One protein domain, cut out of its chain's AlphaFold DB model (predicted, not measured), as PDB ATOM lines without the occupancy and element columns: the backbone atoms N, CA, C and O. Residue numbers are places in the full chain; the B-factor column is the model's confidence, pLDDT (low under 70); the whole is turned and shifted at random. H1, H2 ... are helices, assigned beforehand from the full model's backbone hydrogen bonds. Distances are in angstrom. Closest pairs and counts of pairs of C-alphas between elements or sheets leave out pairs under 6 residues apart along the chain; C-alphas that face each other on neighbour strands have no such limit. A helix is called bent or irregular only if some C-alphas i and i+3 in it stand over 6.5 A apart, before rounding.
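AT A GLANCE: This is residues 343 to 535 of the 716 residues of an uncharacterized protein of Naegleria gruberi (UniProt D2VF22). Short helices stack one after another into a long, curved solenoid, an open arch with H1 to H3 at one end and H16 at the other. Its main row, H4, H6, H9, H12, H13 and H15, lies side by side and runs the same way; H5, H7 and H10 make a shorter second row, and H16 folds back on H15. The printed part has 193 residues, with sixteen named helices, H1 to H16 in chain order, no named strand, and the class all helix. It is loose, with a radius of gyration of the C-alphas of 20.6 A, and elongated, spanning 67 by 38 by 26 A.

HOW THE PARTS SIT: The longest helix by residues, H16, residues 522 to 533, 12 residues, is only just irregular, with C-alphas 528 and 531 6.9 A apart. With residues 525 to 529 alone it touches H15, residues 511 to 520, opposite ways at a shallow tilt of 22 degrees, a helical hairpin; the closest C-alphas, of Leu 518 and Ser 525, are 6.0 A apart. H15 touches H13, residues 487 to 496, the same way at 8 degrees, closest at C-alphas 494 and 517, 6.2 A. H14, residues 505 to 508, is close to H13 but not clearly touching, C-alphas 487 and 507 being 7.1 A apart. H13 touches H12, residues 463 to 471, at a steep tilt of 39 degrees, closest at C-alphas 471 and 496, 4.0 A. The hub is H9, residues 433 to 442, touching five helices: H12; H11, residues 452 to 459; H6, residues 409 to 415; and, only at the corner, H8, residues 427 to 430, and H10, residues 444 to 449. H7, residues 419 to 424, touches H10, closest at C-alphas 419 and 446, 5.5 A, and H5, residues 390 to 400, closest at C-alphas 394 and 421, 6.2 A. H4, residues 375 to 384, touches H1, residues 343 to 346, closest at C-alphas 344 and 380, 5.0 A. H3, residues 369 to 373, only just touches H5, with 3 pairs of C-alphas within 8 A, and H2, residues 363 to 366, is close to H5 but not clearly touching, with C-alphas 364 and 396 6.5 A apart. Every O i to N i+4 pair is within hydrogen-bond range in H3, H4, H9, H11, H12, H13 and H15, against 6 of 7 in H5, 4 of 8 in H16, 1 of 3 in H6 and 0 of 2 in H7 and H10, while H1, H2, H8 and H14 are too short for one; O i to N i+3 pairs are within range in 3 of 4 in H6 and 3 of 3 in H7 and H10.

IN THESE COORDINATES: H1 begins at C-alpha 343 (-18.125, -14.346, -22.457), H9 at C-alpha 433 (-19.699, 9.008, 4.545), and H16 ends at C-alpha 533 (-61.782, 20.696, -5.920). From first to last C-alpha H5 measures 15.5 A, H13 14.6 A and H16 13.7 A.

THE WHOLE: The two C-alphas farthest apart, of Arg 370 and Ser 535, are 68.0 A apart. The printed part has no cut; the links H1 to H2 and H12 to H13 are long. Mean pLDDT of the printed part is 77.0, and residues 343 to 373, 384 to 398 and 459 to 461 are under 70.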
ATOM      1  N   ALA A 343     -17.119 -15.404 -22.410       62.09
ATOM      2  CA  ALA A 343     -18.125 -14.346 -22.457       62.09
ATOM      3  C   ALA A 343     -17.678 -13.073 -21.719       62.09
ATOM      4  O   ALA A 343     -17.726 -11.975 -22.277       62.09
ATOM      5  N   CYS A 344     -17.127 -13.233 -20.513       59.03
ATOM      6  CA  CYS A 344     -16.538 -12.150 -19.728       59.03
ATOM      7  C   CYS A 344     -15.352 -11.463 -20.440       59.03
ATOM      8  O   CYS A 344     -15.070 -10.292 -20.184       59.03
ATOM      9  N   THR A 345     -14.627 -12.162 -21.319       59.31
ATOM     10  CA  THR A 345     -13.459 -11.621 -22.040       59.31
ATOM     11  C   THR A 345     -13.774 -11.086 -23.437       59.31
ATOM     12  O   THR A 345     -13.123 -10.127 -23.847       59.31
ATOM     13  N   THR A 346     -14.766 -11.631 -24.149       61.34
ATOM     14  CA  THR A 346     -15.060 -11.284 -25.552       61.34
ATOM     15  C   THR A 346     -16.211 -10.301 -25.744       61.34
ATOM     16  O   THR A 346     -16.367  -9.813 -26.855       61.34
ATOM     17  N   ARG A 347     -17.012  -9.992 -24.710       54.94
ATOM     18  CA  ARG A 347     -18.184  -9.074 -24.729       54.94
ATOM     19  C   ARG A 347     -19.361  -9.436 -25.654       54.94
ATOM     20  O   ARG A 347     -20.466  -8.991 -25.371       54.94
ATOM     21  N   ASP A 348     -19.160 -10.260 -26.678       55.50
ATOM     22  CA  ASP A 348     -20.181 -10.617 -27.681       55.50
ATOM     23  C   ASP A 348     -21.013 -11.877 -27.349       55.50
ATOM     24  O   ASP A 348     -21.745 -12.379 -28.199       55.50
ATOM     25  N   TYR A 349     -20.908 -12.424 -26.132       57.03
ATOM     26  CA  TYR A 349     -21.657 -13.617 -25.709       57.03
ATOM     27  C   TYR A 349     -22.773 -13.254 -24.722       57.03
ATOM     28  O   TYR A 349     -22.511 -12.830 -23.595       57.03
ATOM     29  N   ASP A 350     -24.020 -13.469 -25.139       57.25
ATOM     30  CA  ASP A 350     -25.192 -13.389 -24.269       57.25
ATOM     31  C   ASP A 350     -25.247 -14.629 -23.365       57.25
ATOM     32  O   ASP A 350     -25.573 -15.718 -23.820       57.25
ATOM     33  N   ILE A 351     -24.928 -14.478 -22.079       57.94
ATOM     34  CA  ILE A 351     -24.933 -15.586 -21.107       57.94
ATOM     35  C   ILE A 351     -26.340 -16.008 -20.646       57.94
ATOM     36  O   ILE A 351     -26.456 -16.911 -19.819       57.94
ATOM     37  N   SER A 352     -27.419 -15.390 -21.144       57.25
ATOM     38  CA  SER A 352     -28.785 -15.728 -20.714       57.25
ATOM     39  C   SER A 352     -29.181 -17.173 -21.035       57.25
ATOM     40  O   SER A 352     -29.876 -17.788 -20.230       57.25
ATOM     41  N   TYR A 353     -28.687 -17.763 -22.132       55.78
ATOM     42  CA  TYR A 353     -28.976 -19.168 -22.460       55.78
ATOM     43  C   TYR A 353     -28.386 -20.142 -21.423       55.78
ATOM     44  O   TYR A 353     -29.060 -21.090 -21.030       55.78
ATOM     45  N   LEU A 354     -27.192 -19.850 -20.882       53.56
ATOM     46  CA  LEU A 354     -26.576 -20.620 -19.785       53.56
ATOM     47  C   LEU A 354     -27.402 -20.565 -18.489       53.56
ATOM     48  O   LEU A 354     -27.223 -21.399 -17.608       53.56
ATOM     49  N   CYS A 355     -28.296 -19.581 -18.364       52.28
ATOM     50  CA  CYS A 355     -29.154 -19.377 -17.200       52.28
ATOM     51  C   CYS A 355     -30.567 -19.961 -17.373       52.28
ATOM     52  O   CYS A 355     -31.346 -19.914 -16.425       52.28
ATOM     53  N   HIS A 356     -30.932 -20.442 -18.569       50.28
ATOM     54  CA  HIS A 356     -32.309 -20.834 -18.896       50.28
ATOM     55  C   HIS A 356     -32.558 -22.347 -18.938       50.28
ATOM     56  O   HIS A 356     -33.666 -22.760 -18.611       50.28
ATOM     57  N   ASP A 357     -31.556 -23.161 -19.286       44.56
ATOM     58  CA  ASP A 357     -31.703 -24.627 -19.381       44.56
ATOM     59  C   ASP A 357     -31.363 -25.379 -18.078       44.56
ATOM     60  O   ASP A 357     -31.513 -26.600 -17.998       44.56
ATOM     61  N   VAL A 358     -30.914 -24.675 -17.034       46.53
ATOM     62  CA  VAL A 358     -30.568 -25.293 -15.749       46.53
ATOM     63  C   VAL A 358     -31.784 -25.259 -14.818       46.53
ATOM     64  O   VAL A 358     -32.094 -24.231 -14.227       46.53
ATOM     65  N   GLU A 359     -32.460 -26.401 -14.641       43.81
ATOM     66  CA  GLU A 359     -33.585 -26.546 -13.689       43.81
ATOM     67  C   GLU A 359     -33.182 -26.321 -12.215       43.81
ATOM     68  O   GLU A 359     -34.048 -26.195 -11.347       43.81
ATOM     69  N   SER A 360     -31.882 -26.257 -11.904       48.47
ATOM     70  CA  SER A 360     -31.408 -25.680 -10.647       48.47
ATOM     71  C   SER A 360     -31.157 -24.183 -10.805       48.47
ATOM     72  O   SER A 360     -30.260 -23.790 -11.555       48.47
ATOM     73  N   ASP A 361     -31.855 -23.383  -9.993       51.81
ATOM     74  CA  ASP A 361     -31.562 -21.974  -9.691       51.81
ATOM     75  C   ASP A 361     -30.180 -21.816  -9.004       51.81
ATOM     76  O   ASP A 361     -30.088 -21.278  -7.903       51.81
ATOM     77  N   ASP A 362     -29.092 -22.342  -9.572       58.44
ATOM     78  CA  ASP A 362     -27.757 -22.276  -8.976       58.44
ATOM     79  C   ASP A 362     -26.620 -22.170 -10.004       58.44
ATOM     80  O   ASP A 362     -25.740 -23.024 -10.094       58.44
ATOM     81  N   ILE A 363     -26.569 -21.050 -10.737       58.22
ATOM     82  CA  ILE A 363     -25.381 -20.694 -11.540       58.22
ATOM     83  C   ILE A 363     -24.097 -20.653 -10.686       58.22
ATOM     84  O   ILE A 363     -22.994 -20.753 -11.211       58.22
ATOM     85  N   CYS A 364     -24.217 -20.502  -9.361       55.72
ATOM     86  CA  CYS A 364     -23.087 -20.431  -8.442       55.72
ATOM     87  C   CYS A 364     -22.580 -21.814  -8.004       55.72
ATOM     88  O   CYS A 364     -21.460 -21.899  -7.502       55.72
ATOM     89  N   ALA A 365     -23.326 -22.890  -8.278       57.66
ATOM     90  CA  ALA A 365     -22.807 -24.255  -8.295       57.66
ATOM     91  C   ALA A 365     -21.864 -24.491  -9.493       57.66
ATOM     92  O   ALA A 365     -20.933 -25.284  -9.382       57.66
ATOM     93  N   CYS A 366     -22.057 -23.772 -10.608       54.44
ATOM     94  CA  CYS A 366     -21.168 -23.800 -11.778       54.44
ATOM     95  C   CYS A 366     -19.966 -22.839 -11.660       54.44
ATOM     96  O   CYS A 366     -18.966 -23.021 -12.349       54.44
ATOM     97  N   LEU A 367     -20.041 -21.816 -10.801       60.41
ATOM     98  CA  LEU A 367     -18.936 -20.885 -10.548       60.41
ATOM     99  C   LEU A 367     -18.052 -21.389  -9.401       60.41
ATOM    100  O   LEU A 367     -18.495 -21.472  -8.250       60.41
ATOM    101  N   ASP A 368     -16.792 -21.689  -9.710       61.44
ATOM    102  CA  ASP A 368     -15.792 -22.069  -8.712       61.44
ATOM    103  C   ASP A 368     -15.322 -20.879  -7.858       61.44
ATOM    104  O   ASP A 368     -15.553 -19.708  -8.170       61.44
ATOM    105  N   ASP A 369     -14.635 -21.173  -6.758       60.38
ATOM    106  CA  ASP A 369     -14.193 -20.141  -5.815       60.38
ATOM    107  C   ASP A 369     -13.074 -19.257  -6.407       60.38
ATOM    108  O   ASP A 369     -12.876 -18.118  -5.985       60.38
ATOM    109  N   ARG A 370     -12.380 -19.721  -7.460       58.88
ATOM    110  CA  ARG A 370     -11.352 -18.940  -8.174       58.88
ATOM    111  C   ARG A 370     -11.975 -17.805  -8.980       58.88
ATOM    112  O   ARG A 370     -11.382 -16.731  -9.071       58.88
ATOM    113  N   PHE A 371     -13.177 -18.013  -9.516       65.94
ATOM    114  CA  PHE A 371     -13.966 -16.963 -10.153       65.94
ATOM    115  C   PHE A 371     -14.279 -15.827  -9.169       65.94
ATOM    116  O   PHE A 371     -14.080 -14.656  -9.486       65.94
ATOM    117  N   PHE A 372     -14.710 -16.180  -7.956       62.19
ATOM    118  CA  PHE A 372     -15.052 -15.226  -6.897       62.19
ATOM    119  C   PHE A 372     -13.829 -14.521  -6.293       62.19
ATOM    120  O   PHE A 372     -13.921 -13.348  -5.937       62.19
ATOM    121  N   ASN A 373     -12.665 -15.176  -6.286       64.44
ATOM    122  CA  ASN A 373     -11.388 -14.568  -5.898       64.44
ATOM    123  C   ASN A 373     -10.815 -13.604  -6.962       64.44
ATOM    124  O   ASN A 373      -9.894 -12.838  -6.673       64.44
ATOM    125  N   SER A 374     -11.339 -13.602  -8.194       73.31
ATOM    126  CA  SER A 374     -10.893 -12.704  -9.264       73.31
ATOM    127  C   SER A 374     -11.815 -11.493  -9.406       73.31
ATOM    128  O   SER A 374     -12.864 -11.545 -10.056       73.31
ATOM    129  N   PHE A 375     -11.381 -10.355  -8.853       71.38
ATOM    130  CA  PHE A 375     -12.112  -9.087  -8.950       71.38
ATOM    131  C   PHE A 375     -12.470  -8.726 -10.399       71.38
ATOM    132  O   PHE A 375     -13.608  -8.351 -10.665       71.38
ATOM    133  N   ASP A 376     -11.553  -8.902 -11.353       72.00
ATOM    134  CA  ASP A 376     -11.798  -8.557 -12.759       72.00
ATOM    135  C   ASP A 376     -12.785  -9.500 -13.466       72.00
ATOM    136  O   ASP A 376     -13.554  -9.035 -14.309       72.00
ATOM    137  N   LEU A 377     -12.816 -10.800 -13.138       70.88
ATOM    138  CA  LEU A 377     -13.819 -11.723 -13.695       70.88
ATOM    139  C   LEU A 377     -15.214 -11.423 -13.138       70.88
ATOM    140  O   LEU A 377     -16.171 -11.323 -13.905       70.88
ATOM    141  N   PHE A 378     -15.315 -11.170 -11.836       73.62
ATOM    142  CA  PHE A 378     -16.543 -10.707 -11.193       73.62
ATOM    143  C   PHE A 378     -17.064  -9.391 -11.794       73.62
ATOM    144  O   PHE A 378     -18.248  -9.265 -12.109       73.62
ATOM    145  N   CYS A 379     -16.169  -8.417 -11.995       72.56
ATOM    146  CA  CYS A 379     -16.463  -7.145 -12.655       72.56
ATOM    147  C   CYS A 379     -17.113  -7.368 -14.027       72.56
ATOM    148  O   CYS A 379     -18.158  -6.794 -14.331       72.56
ATOM    149  N   LYS A 380     -16.504  -8.240 -14.839       73.44
ATOM    150  CA  LYS A 380     -16.993  -8.598 -16.173       73.44
ATOM    151  C   LYS A 380     -18.329  -9.339 -16.126       73.44
ATOM    152  O   LYS A 380     -19.177  -9.062 -16.967       73.44
ATOM    153  N   LEU A 381     -18.556 -10.206 -15.133       73.12
ATOM    154  CA  LEU A 381     -19.846 -10.880 -14.968       73.12
ATOM    155  C   LEU A 381     -20.977  -9.869 -14.794       73.12
ATOM    156  O   LEU A 381     -21.984  -9.984 -15.479       73.12
ATOM    157  N   ILE A 382     -20.792  -8.856 -13.942       72.38
ATOM    158  CA  ILE A 382     -21.794  -7.799 -13.727       72.38
ATOM    159  C   ILE A 382     -22.013  -6.956 -14.990       72.38
ATOM    160  O   ILE A 382     -23.150  -6.605 -15.299       72.38
ATOM    161  N   GLU A 383     -20.945  -6.634 -15.730       71.62
ATOM    162  CA  GLU A 383     -21.050  -5.884 -16.994       71.62
ATOM    163  C   GLU A 383     -21.871  -6.639 -18.050       71.62
ATOM    164  O   GLU A 383     -22.577  -6.006 -18.835       71.62
ATOM    165  N   VAL A 384     -21.801  -7.976 -18.056       68.56
ATOM    166  CA  VAL A 384     -22.526  -8.848 -18.994       68.56
ATOM    167  C   VAL A 384     -23.913  -9.253 -18.458       68.56
ATOM    168  O   VAL A 384     -24.849  -9.414 -19.243       68.56
ATOM    169  N   SER A 385     -24.111  -9.348 -17.136       65.06
ATOM    170  CA  SER A 385     -25.362  -9.779 -16.491       65.06
ATOM    171  C   SER A 385     -26.442  -8.685 -16.466       65.06
ATOM    172  O   SER A 385     -26.955  -8.305 -15.412       65.06
ATOM    173  N   THR A 386     -26.829  -8.182 -17.636       55.81
ATOM    174  CA  THR A 386     -27.943  -7.223 -17.781       55.81
ATOM    175  C   THR A 386     -29.332  -7.873 -17.664       55.81
ATOM    176  O   THR A 386     -30.334  -7.162 -17.599       55.81
ATOM    177  N   THR A 387     -29.396  -9.210 -17.621       53.19
ATOM    178  CA  THR A 387     -30.625 -10.023 -17.723       53.19
ATOM    179  C   THR A 387     -30.885 -10.964 -16.538       53.19
ATOM    180  O   THR A 387     -32.031 -11.358 -16.327       53.19
ATOM    181  N   ILE A 388     -29.862 -11.326 -15.759       60.31
ATOM    182  CA  ILE A 388     -29.967 -12.280 -14.637       60.31
ATOM    183  C   ILE A 388     -30.584 -11.580 -13.412       60.31
ATOM    184  O   ILE A 388     -30.325 -10.396 -13.190       60.31
ATOM    185  N   ASP A 389     -31.369 -12.280 -12.577       63.88
ATOM    186  CA  ASP A 389     -31.878 -11.669 -11.343       63.88
ATOM    187  C   ASP A 389     -30.724 -11.288 -10.404       63.88
ATOM    188  O   ASP A 389     -30.032 -12.108  -9.797       63.88
ATOM    189  N   THR A 390     -30.554  -9.984 -10.238       61.94
ATOM    190  CA  THR A 390     -29.484  -9.409  -9.437       61.94
ATOM    191  C   THR A 390     -29.665  -9.626  -7.932       61.94
ATOM    192  O   THR A 390     -28.725  -9.410  -7.172       61.94
ATOM    193  N   GLU A 391     -30.834 -10.094  -7.471       63.59
ATOM    194  CA  GLU A 391     -31.049 -10.562  -6.089       63.59
ATOM    195  C   GLU A 391     -30.414 -11.935  -5.871       63.59
ATOM    196  O   GLU A 391     -29.751 -12.157  -4.859       63.59
ATOM    197  N   PHE A 392     -30.565 -12.813  -6.859       66.56
ATOM    198  CA  PHE A 392     -29.967 -14.136  -6.893       66.56
ATOM    199  C   PHE A 392     -28.433 -14.055  -6.986       66.56
ATOM    200  O   PHE A 392     -27.738 -14.626  -6.144       66.56
ATOM    201  N   ILE A 393     -27.909 -13.236  -7.909       66.69
ATOM    202  CA  ILE A 393     -26.472 -12.922  -7.995       66.69
ATOM    203  C   ILE A 393     -25.958 -12.368  -6.653       66.69
ATOM    204  O   ILE A 393     -25.025 -12.924  -6.079       66.69
ATOM    205  N   SER A 394     -26.604 -11.335  -6.095       66.38
ATOM    206  CA  SER A 394     -26.189 -10.731  -4.815       66.38
ATOM    207  C   SER A 394     -26.140 -11.750  -3.669       66.38
ATOM    208  O   SER A 394     -25.168 -11.792  -2.915       66.38
ATOM    209  N   LYS A 395     -27.174 -12.590  -3.539       67.75
ATOM    210  CA  LYS A 395     -27.274 -13.584  -2.466       67.75
ATOM    211  C   LYS A 395     -26.113 -14.578  -2.515       67.75
ATOM    212  O   LYS A 395     -25.476 -14.794  -1.490       67.75
ATOM    213  N   ASN A 396     -25.809 -15.141  -3.682       67.56
ATOM    214  CA  ASN A 396     -24.762 -16.158  -3.789       67.56
ATOM    215  C   ASN A 396     -23.344 -15.578  -3.753       67.56
ATOM    216  O   ASN A 396     -22.472 -16.180  -3.133       67.56
ATOM    217  N   ILE A 397     -23.128 -14.373  -4.300       68.12
ATOM    218  CA  ILE A 397     -21.873 -13.629  -4.107       68.12
ATOM    219  C   ILE A 397     -21.547 -13.527  -2.615       68.12
ATOM    220  O   ILE A 397     -20.443 -13.871  -2.207       68.12
ATOM    221  N   SER A 398     -22.520 -13.118  -1.792       68.00
ATOM    222  CA  SER A 398     -22.312 -12.934  -0.348       68.00
ATOM    223  C   SER A 398     -21.997 -14.221   0.433       68.00
ATOM    224  O   SER A 398     -21.638 -14.137   1.604       68.00
ATOM    225  N   LEU A 399     -22.127 -15.396  -0.197       70.06
ATOM    226  CA  LEU A 399     -21.793 -16.700   0.386       70.06
ATOM    227  C   LEU A 399     -20.411 -17.224  -0.035       70.06
ATOM    228  O   LEU A 399     -19.858 -18.054   0.682       70.06
ATOM    229  N   LYS A 400     -19.874 -16.778  -1.180       70.88
ATOM    230  CA  LYS A 400     -18.622 -17.293  -1.770       70.88
ATOM    231  C   LYS A 400     -17.462 -16.293  -1.800       70.88
ATOM    232  O   LYS A 400     -16.313 -16.704  -1.891       70.88
ATOM    233  N   VAL A 401     -17.751 -14.996  -1.744       73.56
ATOM    234  CA  VAL A 401     -16.745 -13.927  -1.786       73.56
ATOM    235  C   VAL A 401     -16.276 -13.566  -0.375       73.56
ATOM    236  O   VAL A 401     -17.082 -13.490   0.554       73.56
ATOM    237  N   ASP A 402     -14.976 -13.314  -0.210       76.25
ATOM    238  CA  ASP A 402     -14.406 -12.928   1.082       76.25
ATOM    239  C   ASP A 402     -14.819 -11.512   1.551       76.25
ATOM    240  O   ASP A 402     -15.358 -10.676   0.817       76.25
ATOM    241  N   SER A 403     -14.555 -11.218   2.828       79.44
ATOM    242  CA  SER A 403     -14.910  -9.922   3.415       79.44
ATOM    243  C   SER A 403     -13.988  -8.761   3.015       79.44
ATOM    244  O   SER A 403     -14.293  -7.624   3.361       79.44
ATOM    245  N   GLU A 404     -12.837  -8.993   2.382       83.25
ATOM    246  CA  GLU A 404     -11.940  -7.927   1.908       83.25
ATOM    247  C   GLU A 404     -12.390  -7.407   0.541       83.25
ATOM    248  O   GLU A 404     -12.456  -6.198   0.315       83.25
ATOM    249  N   PHE A 405     -12.821  -8.310  -0.332       83.38
ATOM    250  CA  PHE A 405     -13.440  -8.004  -1.610       83.38
ATOM    251  C   PHE A 405     -14.654  -7.081  -1.446       83.38
ATOM    252  O   PHE A 405     -14.761  -6.063  -2.130       83.38
ATOM    253  N   LEU A 406     -15.549  -7.381  -0.496       84.50
ATOM    254  CA  LEU A 406     -16.743  -6.566  -0.222       84.50
ATOM    255  C   LEU A 406     -16.416  -5.188   0.394       84.50
ATOM    256  O   LEU A 406     -17.296  -4.326   0.457       84.50
ATOM    257  N   LYS A 407     -15.154  -4.951   0.792       88.75
ATOM    258  CA  LYS A 407     -14.598  -3.648   1.212       88.75
ATOM    259  C   LYS A 407     -13.915  -2.889   0.068       88.75
ATOM    260  O   LYS A 407     -13.482  -1.750   0.255       88.75
ATOM    261  N   ASN A 408     -13.814  -3.472  -1.127       86.75
ATOM    262  CA  ASN A 408     -13.152  -2.835  -2.257       86.75
ATOM    263  C   ASN A 408     -14.011  -1.691  -2.826       86.75
ATOM    264  O   ASN A 408     -15.016  -1.910  -3.505       86.75
ATOM    265  N   ARG A 409     -13.574  -0.441  -2.610       88.25
ATOM    266  CA  ARG A 409     -14.229   0.766  -3.157       88.25
ATOM    267  C   ARG A 409     -14.400   0.736  -4.682       88.25
ATOM    268  O   ARG A 409     -15.303   1.393  -5.196       88.25
ATOM    269  N   GLY A 410     -13.595  -0.047  -5.404       85.00
ATOM    270  CA  GLY A 410     -13.737  -0.276  -6.841       85.00
ATOM    271  C   GLY A 410     -15.106  -0.831  -7.255       85.00
ATOM    272  O   GLY A 410     -15.491  -0.652  -8.408       85.00
ATOM    273  N   LEU A 411     -15.876  -1.428  -6.334       83.81
ATOM    274  CA  LEU A 411     -17.251  -1.888  -6.571       83.81
ATOM    275  C   LEU A 411     -18.240  -0.749  -6.883       83.81
ATOM    276  O   LEU A 411     -19.266  -0.981  -7.523       83.81
ATOM    277  N   LEU A 412     -17.912   0.497  -6.524       84.94
ATOM    278  CA  LEU A 412     -18.736   1.675  -6.806       84.94
ATOM    279  C   LEU A 412     -19.083   1.832  -8.298       84.94
ATOM    280  O   LEU A 412     -20.206   2.225  -8.630       84.94
ATOM    281  N   LYS A 413     -18.153   1.500  -9.210       83.44
ATOM    282  CA  LYS A 413     -18.402   1.602 -10.662       83.44
ATOM    283  C   LYS A 413     -19.542   0.683 -11.121       83.44
ATOM    284  O   LYS A 413     -20.240   1.032 -12.070       83.44
ATOM    285  N   TYR A 414     -19.789  -0.411 -10.396       78.31
ATOM    286  CA  TYR A 414     -20.861  -1.373 -10.661       78.31
ATOM    287  C   TYR A 414     -22.183  -1.005 -10.008       78.31
ATOM    288  O   TYR A 414     -23.226  -1.209 -10.623       78.31
ATOM    289  N   CYS A 415     -22.166  -0.332  -8.854       79.12
ATOM    290  CA  CYS A 415     -23.375   0.252  -8.264       79.12
ATOM    291  C   CYS A 415     -24.068   1.273  -9.199       79.12
ATOM    292  O   CYS A 415     -25.258   1.565  -9.046       79.12
ATOM    293  N   ARG A 416     -23.350   1.793 -10.210       75.19
ATOM    294  CA  ARG A 416     -23.909   2.568 -11.330       75.19
ATOM    295  C   ARG A 416     -24.872   1.767 -12.203       75.19
ATOM    296  O   ARG A 416     -25.897   2.308 -12.608       75.19
ATOM    297  N   GLN A 417     -24.498   0.536 -12.543       71.56
ATOM    298  CA  GLN A 417     -25.238  -0.345 -13.444       71.56
ATOM    299  C   GLN A 417     -26.274  -1.144 -12.654       71.56
ATOM    300  O   GLN A 417     -27.459  -1.075 -12.967       71.56
ATOM    301  N   GLU A 418     -25.846  -1.802 -11.573       76.38
ATOM    302  CA  GLU A 418     -26.713  -2.604 -10.717       76.38
ATOM    303  C   GLU A 418     -26.759  -2.075  -9.279       76.38
ATOM    304  O   GLU A 418     -25.820  -2.179  -8.488       76.38
ATOM    305  N   ARG A 419     -27.921  -1.534  -8.915       76.94
ATOM    306  CA  ARG A 419     -28.183  -0.914  -7.610       76.94
ATOM    307  C   ARG A 419     -28.289  -1.914  -6.449       76.94
ATOM    308  O   ARG A 419     -27.984  -1.534  -5.322       76.94
ATOM    309  N   LYS A 420     -28.699  -3.171  -6.684       77.12
ATOM    310  CA  LYS A 420     -28.797  -4.217  -5.647       77.12
ATOM    311  C   LYS A 420     -27.425  -4.608  -5.092       77.12
ATOM    312  O   LYS A 420     -27.374  -4.975  -3.923       77.12
ATOM    313  N   LEU A 421     -26.331  -4.435  -5.847       79.19
ATOM    314  CA  LEU A 421     -24.961  -4.680  -5.361       79.19
ATOM    315  C   LEU A 421     -24.620  -3.866  -4.107       79.19
ATOM    316  O   LEU A 421     -23.846  -4.316  -3.273       79.19
ATOM    317  N   PHE A 422     -25.243  -2.699  -3.917       85.50
ATOM    318  CA  PHE A 422     -25.062  -1.927  -2.690       85.50
ATOM    319  C   PHE A 422     -25.481  -2.708  -1.426       85.50
ATOM    320  O   PHE A 422     -24.893  -2.515  -0.364       85.50
ATOM    321  N   LYS A 423     -26.450  -3.637  -1.527       83.44
ATOM    322  CA  LYS A 423     -26.896  -4.469  -0.395       83.44
ATOM    323  C   LYS A 423     -25.777  -5.347   0.180       83.44
ATOM    324  O   LYS A 423     -25.819  -5.622   1.375       83.44
ATOM    325  N   ILE A 424     -24.847  -5.811  -0.657       81.44
ATOM    326  CA  ILE A 424     -23.831  -6.816  -0.290       81.44
ATOM    327  C   ILE A 424     -22.478  -6.217   0.090       81.44
ATOM    328  O   ILE A 424     -21.603  -6.951   0.532       81.44
ATOM    329  N   LEU A 425     -22.296  -4.904  -0.074       86.88
ATOM    330  CA  LEU A 425     -21.080  -4.226   0.367       86.88
ATOM    331  C   LEU A 425     -20.888  -4.386   1.879       86.88
ATOM    332  O   LEU A 425     -21.857  -4.385   2.643       86.88
ATOM    333  N   ASP A 426     -19.630  -4.471   2.301       88.75
ATOM    334  CA  ASP A 426     -19.271  -4.568   3.711       88.75
ATOM    335  C   ASP A 426     -19.760  -3.339   4.500       88.75
ATOM    336  O   ASP A 426     -19.797  -2.213   3.985       88.75
ATOM    337  N   GLU A 427     -20.120  -3.536   5.774       86.62
ATOM    338  CA  GLU A 427     -20.628  -2.456   6.625       86.62
ATOM    339  C   GLU A 427     -19.661  -1.266   6.710       86.62
ATOM    340  O   GLU A 427     -20.123  -0.134   6.867       86.62
ATOM    341  N   SER A 428     -18.346  -1.483   6.586       88.44
ATOM    342  CA  SER A 428     -17.355  -0.402   6.626       88.44
ATOM    343  C   SER A 428     -17.504   0.569   5.449       88.44
ATOM    344  O   SER A 428     -17.454   1.775   5.676       88.44
ATOM    345  N   LEU A 429     -17.784   0.089   4.227       88.56
ATOM    346  CA  LEU A 429     -18.120   0.948   3.084       88.56
ATOM    347  C   LEU A 429     -19.520   1.546   3.198       88.56
ATOM    348  O   LEU A 429     -19.723   2.721   2.894       88.56
ATOM    349  N   ARG A 430     -20.501   0.756   3.644       86.19
ATOM    350  CA  ARG A 430     -21.895   1.213   3.729       86.19
ATOM    351  C   ARG A 430     -22.130   2.292   4.787       86.19
ATOM    352  O   ARG A 430     -23.110   3.020   4.685       86.19
ATOM    353  N   HIS A 431     -21.242   2.424   5.773       84.19
ATOM    354  CA  HIS A 431     -21.242   3.526   6.742       84.19
ATOM    355  C   HIS A 431     -20.174   4.599   6.445       84.19
ATOM    356  O   HIS A 431     -20.081   5.590   7.174       84.19
ATOM    357  N   ASP A 432     -19.374   4.440   5.384       87.12
ATOM    358  CA  ASP A 432     -18.399   5.443   4.959       87.12
ATOM    359  C   ASP A 432     -19.111   6.622   4.286       87.12
ATOM    360  O   ASP A 432     -19.762   6.509   3.245       87.12
ATOM    361  N   LYS A 433     -18.975   7.791   4.910       84.88
ATOM    362  CA  LYS A 433     -19.699   9.008   4.545       84.88
ATOM    363  C   LYS A 433     -19.365   9.523   3.145       84.88
ATOM    364  O   LYS A 433     -20.257  10.008   2.449       84.88
ATOM    365  N   GLU A 434     -18.108   9.408   2.725       87.12
ATOM    366  CA  GLU A 434     -17.688   9.839   1.390       87.12
ATOM    367  C   GLU A 434     -18.095   8.803   0.340       87.12
ATOM    368  O   GLU A 434     -18.612   9.176  -0.714       87.12
ATOM    369  N   PHE A 435     -17.979   7.508   0.657       88.56
ATOM    370  CA  PHE A 435     -18.438   6.435  -0.227       88.56
ATOM    371  C   PHE A 435     -19.947   6.522  -0.506       88.56
ATOM    372  O   PHE A 435     -20.361   6.494  -1.665       88.56
ATOM    373  N   LEU A 436     -20.775   6.708   0.528       87.88
ATOM    374  CA  LEU A 436     -22.223   6.921   0.391       87.88
ATOM    375  C   LEU A 436     -22.550   8.129  -0.497       87.88
ATOM    376  O   LEU A 436     -23.454   8.075  -1.335       87.88
ATOM    377  N   LYS A 437     -21.797   9.223  -0.336       86.81
ATOM    378  CA  LYS A 437     -21.960  10.442  -1.131       86.81
ATOM    379  C   LYS A 437     -21.618  10.214  -2.602       86.81
ATOM    380  O   LYS A 437     -22.307  10.734  -3.480       86.81
ATOM    381  N   GLU A 438     -20.578   9.438  -2.884       88.94
ATOM    382  CA  GLU A 438     -20.189   9.059  -4.242       88.94
ATOM    383  C   GLU A 438     -21.207   8.094  -4.876       88.94
ATOM    384  O   GLU A 438     -21.686   8.346  -5.983       88.94
ATOM    385  N   ALA A 439     -21.643   7.072  -4.132       88.12
ATOM    386  CA  ALA A 439     -22.677   6.118  -4.531       88.12
ATOM    387  C   ALA A 439     -23.978   6.811  -4.958       88.12
ATOM    388  O   ALA A 439     -24.466   6.581  -6.065       88.12
ATOM    389  N   LEU A 440     -24.508   7.723  -4.140       87.94
ATOM    390  CA  LEU A 440     -25.758   8.431  -4.442       87.94
ATOM    391  C   LEU A 440     -25.641   9.417  -5.615       87.94
ATOM    392  O   LEU A 440     -26.600   9.580  -6.373       87.94
ATOM    393  N   ARG A 441     -24.469  10.037  -5.823       86.19
ATOM    394  CA  ARG A 441     -24.200  10.858  -7.021       86.19
ATOM    395  C   ARG A 441     -24.258  10.012  -8.293       86.19
ATOM    396  O   ARG A 441     -24.890  10.422  -9.274       86.19
ATOM    397  N   VAL A 442     -23.610   8.846  -8.254       86.12
ATOM    398  CA  VAL A 442     -23.527   7.881  -9.356       86.12
ATOM    399  C   VAL A 442     -24.901   7.275  -9.661       86.12
ATOM    400  O   VAL A 442     -25.323   7.295 -10.818       86.12
ATOM    401  N   ASN A 443     -25.624   6.798  -8.645       86.19
ATOM    402  CA  ASN A 443     -26.939   6.179  -8.794       86.19
ATOM    403  C   ASN A 443     -27.889   6.531  -7.624       86.19
ATOM    404  O   ASN A 443     -27.872   5.868  -6.584       86.19
ATOM    405  N   PRO A 444     -28.792   7.514  -7.805       83.56
ATOM    406  CA  PRO A 444     -29.803   7.882  -6.812       83.56
ATOM    407  C   PRO A 444     -30.702   6.742  -6.324       83.56
ATOM    408  O   PRO A 444     -31.223   6.814  -5.214       83.56
ATOM    409  N   SER A 445     -30.898   5.682  -7.119       83.50
ATOM    410  CA  SER A 445     -31.729   4.539  -6.717       83.50
ATOM    411  C   SER A 445     -31.112   3.702  -5.592       83.50
ATOM    412  O   SER A 445     -31.816   2.878  -5.012       83.50
ATOM    413  N   ILE A 446     -29.831   3.909  -5.261       86.31
ATOM    414  CA  ILE A 446     -29.171   3.276  -4.110       86.31
ATOM    415  C   ILE A 446     -29.844   3.669  -2.791       86.31
ATOM    416  O   ILE A 446     -29.881   2.852  -1.874       86.31
ATOM    417  N   LEU A 447     -30.454   4.862  -2.719       84.19
ATOM    418  CA  LEU A 447     -31.123   5.362  -1.516       84.19
ATOM    419  C   LEU A 447     -32.154   4.349  -0.961       84.19
ATOM    420  O   LEU A 447     -32.259   4.176   0.247       84.19
ATOM    421  N   LYS A 448     -32.809   3.573  -1.842       81.56
ATOM    422  CA  LYS A 448     -33.769   2.502  -1.504       81.56
ATOM    423  C   LYS A 448     -33.197   1.395  -0.610       81.56
ATOM    424  O   LYS A 448     -33.949   0.744   0.112       81.56
ATOM    425  N   TYR A 449     -31.900   1.120  -0.716       80.88
ATOM    426  CA  TYR A 449     -31.241  -0.013  -0.053       80.88
ATOM    427  C   TYR A 449     -30.516   0.374   1.234       80.88
ATOM    428  O   TYR A 449     -29.914  -0.488   1.879       80.88
ATOM    429  N   LEU A 450     -30.595   1.651   1.610       82.94
ATOM    430  CA  LEU A 450     -30.066   2.138   2.867       82.94
ATOM    431  C   LEU A 450     -30.916   1.637   4.032       82.94
ATOM    432  O   LEU A 450     -32.146   1.709   4.020       82.94
ATOM    433  N   PHE A 451     -30.248   1.177   5.079       80.00
ATOM    434  CA  PHE A 451     -30.886   0.906   6.355       80.00
ATOM    435  C   PHE A 451     -31.024   2.190   7.178       80.00
ATOM    436  O   PHE A 451     -30.309   3.173   7.000       80.00
ATOM    437  N   LYS A 452     -31.917   2.151   8.169       76.94
ATOM    438  CA  LYS A 452     -32.219   3.246   9.105       76.94
ATOM    439  C   LYS A 452     -31.001   3.957   9.724       76.94
ATOM    440  O   LYS A 452     -31.090   5.136  10.058       76.94
ATOM    441  N   LYS A 453     -29.880   3.254   9.921       77.44
ATOM    442  CA  LYS A 453     -28.627   3.834  10.437       77.44
ATOM    443  C   LYS A 453     -27.936   4.688   9.365       77.44
ATOM    444  O   LYS A 453     -27.743   5.879   9.575       77.44
ATOM    445  N   GLU A 454     -27.712   4.109   8.192       78.19
ATOM    446  CA  GLU A 454     -27.096   4.747   7.019       78.19
ATOM    447  C   GLU A 454     -27.907   5.967   6.550       78.19
ATOM    448  O   GLU A 454     -27.353   7.023   6.255       78.19
ATOM    449  N   TYR A 455     -29.239   5.868   6.581       74.12
ATOM    450  CA  TYR A 455     -30.151   6.981   6.312       74.12
ATOM    451  C   TYR A 455     -29.950   8.176   7.262       74.12
ATOM    452  O   TYR A 455     -29.920   9.326   6.813       74.12
ATOM    453  N   LYS A 456     -29.773   7.928   8.568       73.56
ATOM    454  CA  LYS A 456     -29.442   8.984   9.542       73.56
ATOM    455  C   LYS A 456     -28.063   9.576   9.286       73.56
ATOM    456  O   LYS A 456     -27.904  10.793   9.374       73.56
ATOM    457  N   ASP A 457     -27.091   8.728   8.961       72.06
ATOM    458  CA  ASP A 457     -25.743   9.173   8.629       72.06
ATOM    459  C   ASP A 457     -25.757  10.093   7.395       72.06
ATOM    460  O   ASP A 457     -25.141  11.154   7.449       72.06
ATOM    461  N   ILE A 458     -26.534   9.775   6.349       70.88
ATOM    462  CA  ILE A 458     -26.646  10.576   5.113       70.88
ATOM    463  C   ILE A 458     -27.376  11.902   5.298       70.88
ATOM    464  O   ILE A 458     -26.923  12.916   4.765       70.88
ATOM    465  N   ILE A 459     -28.455  11.949   6.080       65.31
ATOM    466  CA  ILE A 459     -29.126  13.225   6.383       65.31
ATOM    467  C   ILE A 459     -28.180  14.178   7.123       65.31
ATOM    468  O   ILE A 459     -28.212  15.384   6.888       65.31
ATOM    469  N   GLY A 460     -27.294  13.636   7.964       64.81
ATOM    470  CA  GLY A 460     -26.216  14.392   8.600       64.81
ATOM    471  C   GLY A 460     -25.021  14.723   7.690       64.81
ATOM    472  O   GLY A 460     -24.147  15.466   8.127       64.81
ATOM    473  N   ILE A 461     -24.947  14.180   6.467       64.19
ATOM    474  CA  ILE A 461     -23.877  14.447   5.488       64.19
ATOM    475  C   ILE A 461     -24.270  15.574   4.536       64.19
ATOM    476  O   ILE A 461     -23.505  16.523   4.372       64.19
ATOM    477  N   ASP A 462     -25.412  15.451   3.855       74.62
ATOM    478  CA  ASP A 462     -25.789  16.389   2.795       74.62
ATOM    479  C   ASP A 462     -27.289  16.317   2.457       74.62
ATOM    480  O   ASP A 462     -27.756  15.433   1.735       74.62
ATOM    481  N   ARG A 463     -28.066  17.284   2.958       83.06
ATOM    482  CA  ARG A 463     -29.494  17.417   2.632       83.06
ATOM    483  C   ARG A 463     -29.728  17.678   1.139       83.06
ATOM    484  O   ARG A 463     -30.713  17.193   0.587       83.06
ATOM    485  N   GLU A 464     -28.840  18.419   0.477       86.12
ATOM    486  CA  GLU A 464     -29.002  18.759  -0.940       86.12
ATOM    487  C   GLU A 464     -28.786  17.529  -1.834       86.12
ATOM    488  O   GLU A 464     -29.444  17.403  -2.864       86.12
ATOM    489  N   LEU A 465     -27.968  16.562  -1.396       85.06
ATOM    490  CA  LEU A 465     -27.838  15.251  -2.043       85.06
ATOM    491  C   LEU A 465     -29.163  14.471  -2.038       85.06
ATOM    492  O   LEU A 465     -29.568  13.960  -3.077       85.06
ATOM    493  N   ILE A 466     -29.873  14.421  -0.902       86.25
ATOM    494  CA  ILE A 466     -31.207  13.794  -0.820       86.25
ATOM    495  C   ILE A 466     -32.192  14.493  -1.768       86.25
ATOM    496  O   ILE A 466     -32.951  13.834  -2.483       86.25
ATOM    497  N   LEU A 467     -32.162  15.829  -1.812       89.88
ATOM    498  CA  LEU A 467     -33.004  16.604  -2.720       89.88
ATOM    499  C   LEU A 467     -32.639  16.365  -4.196       89.88
ATOM    500  O   LEU A 467     -33.552  16.295  -5.018       89.88
ATOM    501  N   ASP A 468     -31.363  16.183  -4.551       89.50
ATOM    502  CA  ASP A 468     -30.946  15.770  -5.902       89.50
ATOM    503  C   ASP A 468     -31.460  14.368  -6.253       89.50
ATOM    504  O   ASP A 468     -32.055  14.184  -7.316       89.50
ATOM    505  N   CYS A 469     -31.341  13.395  -5.341       89.19
ATOM    506  CA  CYS A 469     -31.866  12.048  -5.560       89.19
ATOM    507  C   CYS A 469     -33.379  12.059  -5.845       89.19
ATOM    508  O   CYS A 469     -33.835  11.439  -6.809       89.19
ATOM    509  N   LEU A 470     -34.148  12.827  -5.063       91.44
ATOM    510  CA  LEU A 470     -35.590  13.014  -5.261       91.44
ATOM    511  C   LEU A 470     -35.907  13.711  -6.595       91.44
ATOM    512  O   LEU A 470     -36.795  13.272  -7.325       91.44
ATOM    513  N   ARG A 471     -35.148  14.750  -6.975       91.25
ATOM    514  CA  ARG A 471     -35.284  15.432  -8.282       91.25
ATOM    515  C   ARG A 471     -34.910  14.540  -9.469       91.25
ATOM    516  O   ARG A 471     -35.364  14.813 -10.576       91.25
ATOM    517  N   ARG A 472     -34.110  13.490  -9.259       89.06
ATOM    518  CA  ARG A 472     -33.677  12.517 -10.283       89.06
ATOM    519  C   ARG A 472     -34.564  11.267 -10.371       89.06
ATOM    520  O   ARG A 472     -34.238  10.355 -11.123       89.06
ATOM    521  N   GLY A 473     -35.695  11.243  -9.661       86.44
ATOM    522  CA  GLY A 473     -36.726  10.209  -9.805       86.44
ATOM    523  C   GLY A 473     -36.785   9.177  -8.681       86.44
ATOM    524  O   GLY A 473     -37.563   8.232  -8.791       86.44
ATOM    525  N   PHE A 474     -36.019   9.347  -7.597       88.06
ATOM    526  CA  PHE A 474     -36.277   8.595  -6.370       88.06
ATOM    527  C   PHE A 474     -37.656   8.965  -5.800       88.06
ATOM    528  O   PHE A 474     -38.017  10.145  -5.791       88.06
ATOM    529  N   SER A 475     -38.427   7.978  -5.335       89.56
ATOM    530  CA  SER A 475     -39.780   8.209  -4.817       89.56
ATOM    531  C   SER A 475     -39.767   8.466  -3.314       89.56
ATOM    532  O   SER A 475     -39.170   7.720  -2.542       89.56
ATOM    533  N   ILE A 476     -40.488   9.491  -2.875       90.31
ATOM    534  CA  ILE A 476     -40.561   9.903  -1.475       90.31
ATOM    535  C   ILE A 476     -41.176   8.835  -0.563       90.31
ATOM    536  O   ILE A 476     -40.865   8.793   0.624       90.31
ATOM    537  N   SER A 477     -41.995   7.931  -1.114       88.56
ATOM    538  CA  SER A 477     -42.545   6.787  -0.374       88.56
ATOM    539  C   SER A 477     -41.533   5.667  -0.101       88.56
ATOM    540  O   SER A 477     -41.855   4.741   0.637       88.56
ATOM    541  N   GLU A 478     -40.331   5.727  -0.686       84.62
ATOM    542  CA  GLU A 478     -39.232   4.787  -0.415       84.62
ATOM    543  C   GLU A 478     -38.231   5.312   0.636       84.62
ATOM    544  O   GLU A 478     -37.279   4.610   0.981       84.62
ATOM    545  N   ILE A 479     -38.445   6.523   1.168       83.75
ATOM    546  CA  ILE A 479     -37.683   7.064   2.301       83.75
ATOM    547  C   ILE A 479     -38.075   6.320   3.591       83.75
ATOM    548  O   ILE A 479     -39.259   6.108   3.856       83.75
ATOM    549  N   ASP A 480     -37.090   5.948   4.420       81.94
ATOM    550  CA  ASP A 480     -37.330   5.329   5.733       81.94
ATOM    551  C   ASP A 480     -38.187   6.233   6.638       81.94
ATOM    552  O   ASP A 480     -37.926   7.425   6.793       81.94
ATOM    553  N   SER A 481     -39.197   5.656   7.292       81.75
ATOM    554  CA  SER A 481     -40.191   6.394   8.086       81.75
ATOM    555  C   SER A 481     -39.655   7.051   9.364       81.75
ATOM    556  O   SER A 481     -40.397   7.757  10.043       81.75
ATOM    557  N   SER A 482     -38.383   6.839   9.720       77.25
ATOM    558  CA  SER A 482     -37.708   7.602  10.776       77.25
ATOM    559  C   SER A 482     -37.091   8.920  10.304       77.25
ATOM    560  O   SER A 482     -36.512   9.641  11.119       77.25
ATOM    561  N   ILE A 483     -37.232   9.237   9.017       80.50
ATOM    562  CA  ILE A 483     -36.876  10.519   8.419       80.50
ATOM    563  C   ILE A 483     -38.110  11.415   8.427       80.50
ATOM    564  O   ILE A 483     -39.154  11.061   7.881       80.50
ATOM    565  N   GLU A 484     -37.979  12.599   9.019       84.56
ATOM    566  CA  GLU A 484     -39.011  13.626   8.935       84.56
ATOM    567  C   GLU A 484     -39.044  14.186   7.508       84.56
ATOM    568  O   GLU A 484     -38.133  14.891   7.073       84.56
ATOM    569  N   ILE A 485     -40.081  13.817   6.752       89.25
ATOM    570  CA  ILE A 485     -40.322  14.344   5.411       89.25
ATOM    571  C   ILE A 485     -40.904  15.748   5.545       89.25
ATOM    572  O   ILE A 485     -41.957  15.931   6.153       89.25
ATOM    573  N   ASP A 486     -40.265  16.724   4.905       91.75
ATOM    574  CA  ASP A 486     -40.764  18.096   4.816       91.75
ATOM    575  C   ASP A 486     -41.270  18.483   3.413       91.75
ATOM    576  O   ASP A 486     -41.112  17.777   2.410       91.75
ATOM    577  N   LYS A 487     -41.883  19.667   3.342       92.69
ATOM    578  CA  LYS A 487     -42.465  20.237   2.119       92.69
ATOM    579  C   LYS A 487     -41.451  20.426   0.979       92.69
ATOM    580  O   LYS A 487     -41.843  20.365  -0.186       92.69
ATOM    581  N   GLU A 488     -40.176  20.674   1.273       93.12
ATOM    582  CA  GLU A 488     -39.144  20.846   0.244       93.12
ATOM    583  C   GLU A 488     -38.790  19.499  -0.397       93.12
ATOM    584  O   GLU A 488     -38.727  19.406  -1.625       93.12
ATOM    585  N   MET A 489     -38.674  18.442   0.413       92.31
ATOM    586  CA  MET A 489     -38.496  17.067  -0.068       92.31
ATOM    587  C   MET A 489     -39.678  16.617  -0.938       92.31
ATOM    588  O   MET A 489     -39.473  16.077  -2.027       92.31
ATOM    589  N   VAL A 490     -40.916  16.934  -0.536       94.69
ATOM    590  CA  VAL A 490     -42.120  16.694  -1.354       94.69
ATOM    591  C   VAL A 490     -42.015  17.386  -2.714       94.69
ATOM    592  O   VAL A 490     -42.163  16.732  -3.747       94.69
ATOM    593  N   LEU A 491     -41.695  18.683  -2.750       93.56
ATOM    594  CA  LEU A 491     -41.562  19.438  -4.002       93.56
ATOM    595  C   LEU A 491     -40.392  18.958  -4.881       93.56
ATOM    596  O   LEU A 491     -40.490  19.025  -6.108       93.56
ATOM    597  N   ALA A 492     -39.304  18.459  -4.288       93.81
ATOM    598  CA  ALA A 492     -38.206  17.818  -5.010       93.81
ATOM    599  C   ALA A 492     -38.643  16.495  -5.663       93.81
ATOM    600  O   ALA A 492     -38.399  16.292  -6.852       93.81
ATOM    601  N   SER A 493     -39.355  15.644  -4.922       93.50
ATOM    602  CA  SER A 493     -39.816  14.333  -5.395       93.50
ATOM    603  C   SER A 493     -40.829  14.431  -6.541       93.50
ATOM    604  O   SER A 493     -40.732  13.708  -7.538       93.50
ATOM    605  N   ILE A 494     -41.732  15.420  -6.472       93.00
ATOM    606  CA  ILE A 494     -42.690  15.730  -7.538       93.00
ATOM    607  C   ILE A 494     -41.941  16.071  -8.823       93.00
ATOM    608  O   ILE A 494     -42.296  15.552  -9.878       93.00
ATOM    609  N   LYS A 495     -40.869  16.880  -8.763       91.06
ATOM    610  CA  LYS A 495     -40.057  17.191  -9.952       91.06
ATOM    611  C   LYS A 495     -39.478  15.923 -10.591       91.06
ATOM    612  O   LYS A 495     -39.592  15.784 -11.805       91.06
ATOM    613  N   GLY A 496     -38.929  14.999  -9.799       89.25
ATOM    614  CA  GLY A 496     -38.258  13.809 -10.330       89.25
ATOM    615  C   GLY A 496     -39.185  12.701 -10.817       89.25
ATOM    616  O   GLY A 496     -39.022  12.206 -11.926       89.25
ATOM    617  N   GLY A 497     -40.198  12.322 -10.039       89.25
ATOM    618  CA  GLY A 497     -41.002  11.128 -10.340       89.25
ATOM    619  C   GLY A 497     -42.429  11.206  -9.821       89.25
ATOM    620  O   GLY A 497     -43.370  10.955 -10.573       89.25
ATOM    621  N   ASP A 498     -42.593  11.680  -8.594       90.19
ATOM    622  CA  ASP A 498     -43.792  11.420  -7.814       90.19
ATOM    623  C   ASP A 498     -45.074  12.092  -8.303       90.19
ATOM    624  O   ASP A 498     -45.091  13.110  -9.001       90.19
ATOM    625  N   ASN A 499     -46.174  11.464  -7.894       88.19
ATOM    626  CA  ASN A 499     -47.541  11.869  -8.156       88.19
ATOM    627  C   ASN A 499     -48.336  11.832  -6.841       88.19
ATOM    628  O   ASN A 499     -47.884  11.302  -5.831       88.19
ATOM    629  N   ILE A 500     -49.563  12.345  -6.847       85.75
ATOM    630  CA  ILE A 500     -50.398  12.471  -5.637       85.75
ATOM    631  C   ILE A 500     -50.672  11.161  -4.862       85.75
ATOM    632  O   ILE A 500     -51.122  11.230  -3.725       85.75
ATOM    633  N   SER A 501     -50.422   9.974  -5.432       85.69
ATOM    634  CA  SER A 501     -50.536   8.700  -4.693       85.69
ATOM    635  C   SER A 501     -49.277   8.296  -3.920       85.69
ATOM    636  O   SER A 501     -49.402   7.471  -3.019       85.69
ATOM    637  N   THR A 502     -48.100   8.841  -4.245       87.44
ATOM    638  CA  THR A 502     -46.843   8.576  -3.515       87.44
ATOM    639  C   THR A 502     -46.513   9.658  -2.482       87.44
ATOM    640  O   THR A 502     -45.764   9.399  -1.543       87.44
ATOM    641  N   ILE A 503     -47.116  10.849  -2.588       89.81
ATOM    642  CA  ILE A 503     -46.953  11.933  -1.605       89.81
ATOM    643  C   ILE A 503     -47.632  11.585  -0.260       89.81
ATOM    644  O   ILE A 503     -48.773  11.113  -0.267       89.81
ATOM    645  N   PRO A 504     -47.000  11.854   0.906       89.56
ATOM    646  CA  PRO A 504     -47.623  11.620   2.209       89.56
ATOM    647  C   PRO A 504     -48.897  12.455   2.405       89.56
ATOM    648  O   PRO A 504     -48.972  13.620   2.008       89.56
ATOM    649  N   LYS A 505     -49.916  11.869   3.045       87.19
ATOM    650  CA  LYS A 505     -51.280  12.438   3.115       87.19
ATOM    651  C   LYS A 505     -51.347  13.839   3.725       87.19
ATOM    652  O   LYS A 505     -52.157  14.647   3.282       87.19
ATOM    653  N   GLU A 506     -50.490  14.135   4.696       88.25
ATOM    654  CA  GLU A 506     -50.379  15.453   5.338       88.25
ATOM    655  C   GLU A 506     -50.024  16.581   4.350       88.25
ATOM    656  O   GLU A 506     -50.501  17.705   4.489       88.25
ATOM    657  N   TYR A 507     -49.281  16.260   3.287       89.00
ATOM    658  CA  TYR A 507     -48.844  17.200   2.255       89.00
ATOM    659  C   TYR A 507     -49.825  17.343   1.087       89.00
ATOM    660  O   TYR A 507     -49.818  18.368   0.402       89.00
ATOM    661  N   ILE A 508     -50.721  16.370   0.885       82.81
ATOM    662  CA  ILE A 508     -51.729  16.404  -0.189       82.81
ATOM    663  C   ILE A 508     -52.700  17.591  -0.020       82.81
ATOM    664  O   ILE A 508     -53.247  18.077  -1.002       82.81
ATOM    665  N   HIS A 509     -52.866  18.118   1.196       81.62
ATOM    666  CA  HIS A 509     -53.696  19.294   1.490       81.62
ATOM    667  C   HIS A 509     -52.972  20.649   1.332       81.62
ATOM    668  O   HIS A 509     -53.478  21.677   1.783       81.62
ATOM    669  N   SER A 510     -51.784  20.685   0.718       87.56
ATOM    670  CA  SER A 510     -51.081  21.934   0.411       87.56
ATOM    671  C   SER A 510     -51.311  22.348  -1.046       87.56
ATOM    672  O   SER A 510     -50.957  21.619  -1.974       87.56
ATOM    673  N   MET A 511     -51.857  23.551  -1.249       85.44
ATOM    674  CA  MET A 511     -52.114  24.124  -2.579       85.44
ATOM    675  C   MET A 511     -50.866  24.153  -3.464       85.44
ATOM    676  O   MET A 511     -50.924  23.693  -4.600       85.44
ATOM    677  N   ASP A 512     -49.719  24.582  -2.927       88.62
ATOM    678  CA  ASP A 512     -48.444  24.614  -3.661       88.62
ATOM    679  C   ASP A 512     -48.049  23.238  -4.218       88.62
ATOM    680  O   ASP A 512     -47.507  23.133  -5.319       88.62
ATOM    681  N   ILE A 513     -48.337  22.175  -3.460       90.12
ATOM    682  CA  ILE A 513     -48.020  20.786  -3.802       90.12
ATOM    683  C   ILE A 513     -49.000  20.249  -4.846       90.12
ATOM    684  O   ILE A 513     -48.564  19.684  -5.847       90.12
ATOM    685  N   ILE A 514     -50.303  20.492  -4.681       86.94
ATOM    686  CA  ILE A 514     -51.305  20.164  -5.706       86.94
ATOM    687  C   ILE A 514     -50.991  20.884  -7.019       86.94
ATOM    688  O   ILE A 514     -50.985  20.253  -8.075       86.94
ATOM    689  N   ILE A 515     -50.670  22.176  -6.966       85.50
ATOM    690  CA  ILE A 515     -50.282  22.958  -8.138       85.50
ATOM    691  C   ILE A 515     -49.012  22.375  -8.764       85.50
ATOM    692  O   ILE A 515     -48.998  22.177  -9.976       85.50
ATOM    693  N   ALA A 516     -47.977  22.041  -7.983       89.06
ATOM    694  CA  ALA A 516     -46.750  21.415  -8.487       89.06
ATOM    695  C   ALA A 516     -47.015  20.079  -9.209       89.06
ATOM    696  O   ALA A 516     -46.511  19.875 -10.313       89.06
ATOM    697  N   ILE A 517     -47.851  19.212  -8.630       87.69
ATOM    698  CA  ILE A 517     -48.275  17.939  -9.231       87.69
ATOM    699  C   ILE A 517     -49.026  18.193 -10.550       87.69
ATOM    700  O   ILE A 517     -48.711  17.590 -11.577       87.69
ATOM    701  N   LEU A 518     -49.968  19.141 -10.550       84.44
ATOM    702  CA  LEU A 518     -50.734  19.536 -11.736       84.44
ATOM    703  C   LEU A 518     -49.870  20.158 -12.840       84.44
ATOM    704  O   LEU A 518     -50.239  20.041 -14.004       84.44
ATOM    705  N   LYS A 519     -48.733  20.797 -12.517       84.06
ATOM    706  CA  LYS A 519     -47.797  21.306 -13.540       84.06
ATOM    707  C   LYS A 519     -47.133  20.187 -14.330       84.06
ATOM    708  O   LYS A 519     -46.796  20.387 -15.493       84.06
ATOM    709  N   LYS A 520     -46.908  19.044 -13.681       83.38
ATOM    710  CA  LYS A 520     -46.195  17.902 -14.252       83.38
ATOM    711  C   LYS A 520     -47.124  16.980 -15.031       83.38
ATOM    712  O   LYS A 520     -46.846  16.671 -16.183       83.38
ATOM    713  N   ASP A 521     -48.227  16.568 -14.412       79.81
ATOM    714  CA  ASP A 521     -49.250  15.745 -15.056       79.81
ATOM    715  C   ASP A 521     -50.637  16.340 -14.784       79.81
ATOM    716  O   ASP A 521     -51.279  15.997 -13.786       79.81
ATOM    717  N   PRO A 522     -51.126  17.230 -15.667       72.44
ATOM    718  CA  PRO A 522     -52.457  17.799 -15.531       72.44
ATOM    719  C   PRO A 522     -53.573  16.752 -15.630       72.44
ATOM    720  O   PRO A 522     -54.621  16.928 -15.020       72.44
ATOM    721  N   PHE A 523     -53.411  15.683 -16.414       70.88
ATOM    722  CA  PHE A 523     -54.537  14.817 -16.780       70.88
ATOM    723  C   PHE A 523     -54.824  13.747 -15.728       70.88
ATOM    724  O   PHE A 523     -55.966  13.646 -15.273       70.88
ATOM    725  N   THR A 524     -53.819  12.972 -15.305       72.56
ATOM    726  CA  THR A 524     -54.049  11.919 -14.297       72.56
ATOM    727  C   THR A 524     -54.233  12.521 -12.904       72.56
ATOM    728  O   THR A 524     -55.036  12.030 -12.102       72.56
ATOM    729  N   SER A 525     -53.563  13.643 -12.629       76.94
ATOM    730  CA  SER A 525     -53.653  14.310 -11.333       76.94
ATOM    731  C   SER A 525     -54.989  15.013 -11.131       76.94
ATOM    732  O   SER A 525     -55.523  14.922 -10.031       76.94
ATOM    733  N   LEU A 526     -55.594  15.639 -12.153       76.19
ATOM    734  CA  LEU A 526     -56.917  16.269 -11.996       76.19
ATOM    735  C   LEU A 526     -57.992  15.270 -11.556       76.19
ATOM    736  O   LEU A 526     -58.809  15.606 -10.701       76.19
ATOM    737  N   GLN A 527     -57.955  14.027 -12.048       75.81
ATOM    738  CA  GLN A 527     -58.885  12.988 -11.591       75.81
ATOM    739  C   GLN A 527     -58.720  12.676 -10.098       75.81
ATOM    740  O   GLN A 527     -59.713  12.559  -9.383       75.81
ATOM    741  N   LYS A 528     -57.481  12.575  -9.604       76.69
ATOM    742  CA  LYS A 528     -57.194  12.278  -8.191       76.69
ATOM    743  C   LYS A 528     -57.425  13.487  -7.273       76.69
ATOM    744  O   LYS A 528     -57.936  13.317  -6.170       76.69
ATOM    745  N   VAL A 529     -57.111  14.697  -7.739       77.38
ATOM    746  CA  VAL A 529     -57.332  15.960  -7.017       77.38
ATOM    747  C   VAL A 529     -58.820  16.338  -6.990       77.38
ATOM    748  O   VAL A 529     -59.238  17.021  -6.060       77.38
ATOM    749  N   SER A 530     -59.636  15.870  -7.948       78.88
ATOM    750  CA  SER A 530     -61.063  16.220  -8.107       78.88
ATOM    751  C   SER A 530     -61.870  16.244  -6.805       78.88
ATOM    752  O   SER A 530     -62.626  17.185  -6.591       78.88
ATOM    753  N   LYS A 531     -61.643  15.284  -5.896       76.94
ATOM    754  CA  LYS A 531     -62.303  15.190  -4.578       76.94
ATOM    755  C   LYS A 531     -62.071  16.404  -3.670       76.94
ATOM    756  O   LYS A 531     -62.908  16.695  -2.823       76.94
ATOM    757  N   PHE A 532     -60.941  17.095  -3.819       75.12
ATOM    758  CA  PHE A 532     -60.631  18.326  -3.088       75.12
ATOM    759  C   PHE A 532     -61.232  19.556  -3.785       75.12
ATOM    760  O   PHE A 532     -61.722  20.463  -3.116       75.12
ATOM    761  N   ILE A 533     -61.247  19.574  -5.125       77.00
ATOM    762  CA  ILE A 533     -61.782  20.696  -5.920       77.00
ATOM    763  C   ILE A 533     -63.317  20.739  -5.896       77.00
ATOM    764  O   ILE A 533     -63.911  21.814  -5.878       77.00
ATOM    765  N   SER A 534     -63.978  19.578  -5.879       78.00
ATOM    766  CA  SER A 534     -65.437  19.455  -6.003       78.00
ATOM    767  C   SER A 534     -66.225  20.089  -4.857       78.00
ATOM    768  O   SER A 534     -67.426  20.307  -5.002       78.00
ATOM    769  N   SER A 535     -65.573  20.349  -3.721       75.94
ATOM    770  CA  SER A 535     -66.221  20.754  -2.466       75.94
ATOM    771  C   SER A 535     -65.611  22.007  -1.822       75.94
ATOM    772  O   SER A 535     -66.097  22.433  -0.778       75.94
TER     773      SER A 535